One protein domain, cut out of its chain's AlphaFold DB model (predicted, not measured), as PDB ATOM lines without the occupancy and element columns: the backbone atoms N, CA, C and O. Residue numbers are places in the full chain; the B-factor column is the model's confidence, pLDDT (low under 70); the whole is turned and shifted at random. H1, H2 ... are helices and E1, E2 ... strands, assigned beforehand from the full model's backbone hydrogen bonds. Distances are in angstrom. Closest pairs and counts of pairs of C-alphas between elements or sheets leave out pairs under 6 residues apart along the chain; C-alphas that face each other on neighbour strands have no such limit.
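AT A GLANCE: This is residues 31 to 70 of the 79 residues of an uncharacterized protein of Bifidobacterium longum subsp. longum (UniProt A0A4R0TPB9). A narrow ribbon of two parallel strands, E1 and E2, has one helix, H1, running lengthwise over one face, with loops joining them at both ends of a small rod. The 40 printed residues have one named helix and two named strands, in the order E1, H1, E2, of mixed class. It is only just compact, close to loose: the radius of gyration of the C-alphas is 10.6 A, and the spans are 33 by 16 by 11 A.

HOW THE PARTS SIT: E1, residues 32 to 36, and E2, residues 64 to 68, are parallel neighbours at 13 degrees; N 34 and O 65 are 2.8 A apart, within hydrogen-bond range. With H1, residues 45 to 56, they form a strand-helix-strand unit, two parallel strands with a helix between them in the chain, and its crossover is left-handed. The closest C-alphas of E1 and H1 are those of Val 35 and Gln 47, 7.3 A apart; those of H1 and E2 are Gln 47 and Glu 67, 7.4 A. In H1 every O i to N i+4 pair is within hydrogen-bond range.

IN THESE COORDINATES: E1 measures 13.0 A from C-alpha 32 at (215.863, 209.954, 184.642), H1 16.3 A, and E2 13.5 A to C-alpha 68 at (215.347, 216.944, 172.417).

THE WHOLE: The C-alphas farthest apart, of Ala 40 and Ala 60, are 33.4 A apart. The printed part has no cut, both links are short, and residue 70 alone is under pLDDT 70.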
ATOM      1  N   PRO A  31     214.332 208.426 188.991       92.81
ATOM      2  CA  PRO A  31     213.806 208.919 187.730       92.81
ATOM      3  C   PRO A  31     214.928 209.582 186.915       92.81
ATOM      4  O   PRO A  31     215.815 210.238 187.474       92.81
ATOM      5  N   VAL A  32     214.878 209.430 185.593       93.62
ATOM      6  CA  VAL A  32     215.863 209.954 184.642       93.62
ATOM      7  C   VAL A  32     215.194 210.900 183.652       93.62
ATOM      8  O   VAL A  32     214.181 210.565 183.041       93.62
ATOM      9  N   LEU A  33     215.798 212.066 183.463       94.75
ATOM     10  CA  LEU A  33     215.499 212.988 182.379       94.75
ATOM     11  C   LEU A  33     216.718 213.072 181.454       94.75
ATOM     12  O   LEU A  33     217.762 213.578 181.861       94.75
ATOM     13  N   GLY A  34     216.583 212.575 180.229       94.31
ATOM     14  CA  GLY A  34     217.513 212.837 179.137       94.31
ATOM     15  C   GLY A  34     217.147 214.142 178.440       94.31
ATOM     16  O   GLY A  34     215.984 214.358 178.099       94.31
ATOM     17  N   VAL A  35     218.122 215.015 178.228       94.12
ATOM     18  CA  VAL A  35     217.953 216.246 177.460       94.12
ATOM     19  C   VAL A  35     218.989 216.248 176.355       94.12
ATOM     20  O   VAL A  35     220.180 216.215 176.648       94.12
ATOM     21  N   GLY A  36     218.517 216.303 175.113       93.19
ATOM     22  CA  GLY A  36     219.326 216.461 173.915       93.19
ATOM     23  C   GLY A  36     219.389 217.940 173.581       93.19
ATOM     24  O   GLY A  36     218.412 218.463 173.028       93.19
ATOM     25  N   PRO A  37     220.448 218.662 173.974       90.88
ATOM     26  CA  PRO A  37     220.572 220.072 173.671       90.88
ATOM     27  C   PRO A  37     220.761 220.259 172.165       90.88
ATOM     28  O   PRO A  37     221.167 219.345 171.452       90.88
ATOM     29  N   ASP A  38     220.479 221.460 171.679       89.06
ATOM     30  CA  ASP A  38     220.817 221.810 170.304       89.06
ATOM     31  C   ASP A  38     222.347 221.822 170.154       89.06
ATOM     32  O   ASP A  38     223.048 222.432 170.964       89.06
ATOM     33  N   SER A  39     222.883 221.165 169.129       85.62
ATOM     34  CA  SER A  39     224.336 221.024 168.951       85.62
ATOM     35  C   SER A  39     225.051 222.339 168.607       85.62
ATOM     36  O   SER A  39     226.264 222.460 168.784       85.62
ATOM     37  N   ALA A  40     224.327 223.354 168.131       86.88
ATOM     38  CA  ALA A  40     224.870 224.668 167.804       86.88
ATOM     39  C   ALA A  40     224.753 225.670 168.963       86.88
ATOM     40  O   ALA A  40     225.632 226.527 169.109       86.88
ATOM     41  N   ILE A  41     223.682 225.605 169.764       87.44
ATOM     42  CA  ILE A  41     223.400 226.602 170.821       87.44
ATOM     43  C   ILE A  41     223.390 226.042 172.252       87.44
ATOM     44  O   ILE A  41     223.352 226.823 173.205       87.44
ATOM     45  N   GLY A  42     223.463 224.724 172.421       89.44
ATOM     46  CA  GLY A  42     223.401 224.044 173.710       89.44
ATOM     47  C   GLY A  42     221.991 224.017 174.305       89.44
ATOM     48  O   GLY A  42     220.987 223.940 173.598       89.44
ATOM     49  N   VAL A  43     221.908 224.041 175.639       91.38
ATOM     50  CA  VAL A  43     220.633 223.903 176.361       91.38
ATOM     51  C   VAL A  43     219.825 225.196 176.268       91.38
ATOM     52  O   VAL A  43     220.253 226.257 176.730       91.38
ATOM     53  N   GLY A  44     218.625 225.104 175.698       91.19
ATOM     54  CA  GLY A  44     217.692 226.225 175.620       91.19
ATOM     55  C   GLY A  44     217.034 226.550 176.966       91.19
ATOM     56  O   GLY A  44     216.963 225.717 177.865       91.19
ATOM     57  N   ARG A  45     216.462 227.758 177.096       93.00
ATOM     58  CA  ARG A  45     215.680 228.131 178.294       93.00
ATOM     59  C   ARG A  45     214.519 227.171 178.589       93.00
ATOM     60  O   ARG A  45     214.431 226.754 179.732       93.00
ATOM     61  N   PRO A  46     213.704 226.738 177.602       91.44
ATOM     62  CA  PRO A  46     212.629 225.782 177.875       91.44
ATOM     63  C   PRO A  46     213.135 224.439 178.418       91.44
ATOM     64  O   PRO A  46     212.502 223.842 179.280       91.44
ATOM     65  N   GLN A  47     214.299 223.978 177.947       92.94
ATOM     66  CA  GLN A  47     214.926 222.760 178.458       92.94
ATOM     67  C   GLN A  47     215.439 222.957 179.890       92.94
ATOM     68  O   GLN A  47     215.282 222.063 180.714       92.94
ATOM     69  N   MET A  48     216.006 224.126 180.210       95.19
ATOM     70  CA  MET A  48     216.385 224.459 181.587       95.19
ATOM     71  C   MET A  48     215.176 224.541 182.522       95.19
ATOM     72  O   MET A  48     215.246 223.983 183.612       95.19
ATOM     73  N   ASP A  49     214.070 225.153 182.091       95.62
ATOM     74  CA  ASP A  49     212.826 225.202 182.871       95.62
ATOM     75  C   ASP A  49     212.331 223.772 183.176       95.62
ATOM     76  O   ASP A  49     212.011 223.439 184.315       95.62
ATOM     77  N   LEU A  50     212.377 222.878 182.179       94.12
ATOM     78  CA  LEU A  50     212.014 221.467 182.340       94.12
ATOM     79  C   LEU A  50     212.949 220.727 183.313       94.12
ATOM     80  O   LEU A  50     212.486 219.935 184.138       94.12
ATOM     81  N   VAL A  51     214.258 220.982 183.243       95.19
ATOM     82  CA  VAL A  51     215.249 220.428 184.180       95.19
ATOM     83  C   VAL A  51     214.970 220.888 185.611       95.19
ATOM     84  O   VAL A  51     215.006 220.069 186.532       95.19
ATOM     85  N   GLU A  52     214.681 222.173 185.810       96.50
ATOM     86  CA  GLU A  52     214.366 222.735 187.125       96.50
ATOM     87  C   GLU A  52     213.082 222.125 187.699       96.50
ATOM     88  O   GLU A  52     213.093 221.661 188.844       96.50
ATOM     89  N   ASP A  53     212.023 222.022 186.892       95.56
ATOM     90  CA  ASP A  53     210.760 221.387 187.280       95.56
ATOM     91  C   ASP A  53     210.959 219.913 187.664       95.56
ATOM     92  O   ASP A  53     210.473 219.462 188.704       95.56
ATOM     93  N   PHE A  54     211.729 219.158 186.873       94.94
ATOM     94  CA  PHE A  54     212.009 217.744 187.136       94.94
ATOM     95  C   PHE A  54     212.813 217.522 188.422       94.94
ATOM     96  O   PHE A  54     212.603 216.537 189.129       94.94
ATOM     97  N   ILE A  55     213.744 218.424 188.739       93.94
ATOM     98  CA  ILE A  55     214.512 218.363 189.987       93.94
ATOM     99  C   ILE A  55     213.639 218.762 191.183       93.94
ATOM    100  O   ILE A  55     213.800 218.192 192.267       93.94
ATOM    101  N   HIS A  56     212.751 219.743 191.004       94.69
ATOM    102  CA  HIS A  56     211.885 220.253 192.062       94.69
ATOM    103  C   HIS A  56     210.800 219.247 192.468       94.69
ATOM    104  O   HIS A  56     210.602 219.026 193.664       94.69
ATOM    105  N   ASP A  57     210.142 218.621 191.489       93.19
ATOM    106  CA  ASP A  57     209.082 217.626 191.687       93.19
ATOM    107  C   ASP A  57     209.344 216.365 190.836       93.19
ATOM    108  O   ASP A  57     208.723 216.152 189.787       93.19
ATOM    109  N   PRO A  58     210.312 215.522 191.242       91.44
ATOM    110  CA  PRO A  58     210.668 214.343 190.473       91.44
ATOM    111  C   PRO A  58     209.549 213.292 190.528       91.44
ATOM    112  O   PRO A  58     209.001 213.018 191.601       91.44
ATOM    113  N   PRO A  59     209.234 212.623 189.403       88.69
ATOM    114  CA  PRO A  59     208.242 211.558 189.399       88.69
ATOM    115  C   PRO A  59     208.678 210.392 190.296       88.69
ATOM    116  O   PRO A  59     209.862 210.089 190.440       88.69
ATOM    117  N   ALA A  60     207.703 209.704 190.892       84.56
ATOM    118  CA  ALA A  60     207.983 208.547 191.731       84.56
ATOM    119  C   ALA A  60     208.446 207.340 190.893       84.56
ATOM    120  O   ALA A  60     207.798 206.961 189.918       84.56
ATOM    121  N   GLY A  61     209.519 206.685 191.343       81.81
ATOM    122  CA  GLY A  61     210.034 205.458 190.735       81.81
ATOM    123  C   GLY A  61     210.920 205.689 189.508       81.81
ATOM    124  O   GLY A  61     211.440 206.776 189.281       81.81
ATOM    125  N   SER A  62     211.109 204.628 188.726       83.06
ATOM    126  CA  SER A  62     212.053 204.543 187.606       83.06
ATOM    127  C   SER A  62     211.445 205.052 186.295       83.06
ATOM    128  O   SER A  62     211.245 204.295 185.341       83.06
ATOM    129  N   VAL A  63     211.040 206.320 186.285       86.75
ATOM    130  CA  VAL A  63     210.500 206.979 185.087       86.75
ATOM    131  C   VAL A  63     211.650 207.523 184.251       86.75
ATOM    132  O   VAL A  63     212.539 208.171 184.792       86.75
ATOM    133  N   VAL A  64     211.601 207.309 182.938       87.62
ATOM    134  CA  VAL A  64     212.569 207.843 181.974       87.62
ATOM    135  C   VAL A  64     211.831 208.814 181.060       87.62
ATOM    136  O   VAL A  64     210.839 208.423 180.463       87.62
ATOM    137  N   ARG A  65     212.292 210.062 180.956       89.94
ATOM    138  CA  ARG A  65     211.756 211.085 180.040       89.94
ATOM    139  C   ARG A  65     212.866 211.614 179.154       89.94
ATOM    140  O   ARG A  65     213.998 211.718 179.616       89.94
ATOM    141  N   PHE A  66     212.549 211.950 177.910       87.69
ATOM    142  CA  PHE A  66     213.505 212.505 176.954       87.69
ATOM    143  C   PHE A  66     212.942 213.779 176.325       87.69
ATOM    144  O   PHE A  66     211.822 213.763 175.823       87.69
ATOM    145  N   GLU A  67     213.737 214.847 176.334       87.00
ATOM    146  CA  GLU A  67     213.444 216.115 175.663       87.00
ATOM    147  C   GLU A  67     214.595 216.462 174.714       87.00
ATOM    148  O   GLU A  67     215.724 216.663 175.154       87.00
ATOM    149  N   THR A  68     214.335 216.567 173.415       82.56
ATOM    150  CA  THR A  68     215.347 216.944 172.417       82.56
ATOM    151  C   THR A  68     215.012 218.302 171.816       82.56
ATOM    152  O   THR A  68     213.846 218.620 171.580       82.56
ATOM    153  N   ALA A  69     216.026 219.136 171.573       74.19
ATOM    154  CA  ALA A  69     215.833 220.393 170.863       74.19
ATOM    155  C   ALA A  69     215.344 220.080 169.438       74.19
ATOM    156  O   ALA A  69     216.027 219.419 168.658       74.19
ATOM    157  N   GLY A  70     214.102 220.454 169.136       62.75
ATOM    158  CA  GLY A  70     213.421 219.983 167.938       62.75
ATOM    159  C   GLY A  70     213.937 220.613 166.645       62.75
ATOM    160  O   GLY A  70     213.576 221.744 166.334       62.75
TER     161      GLY A  70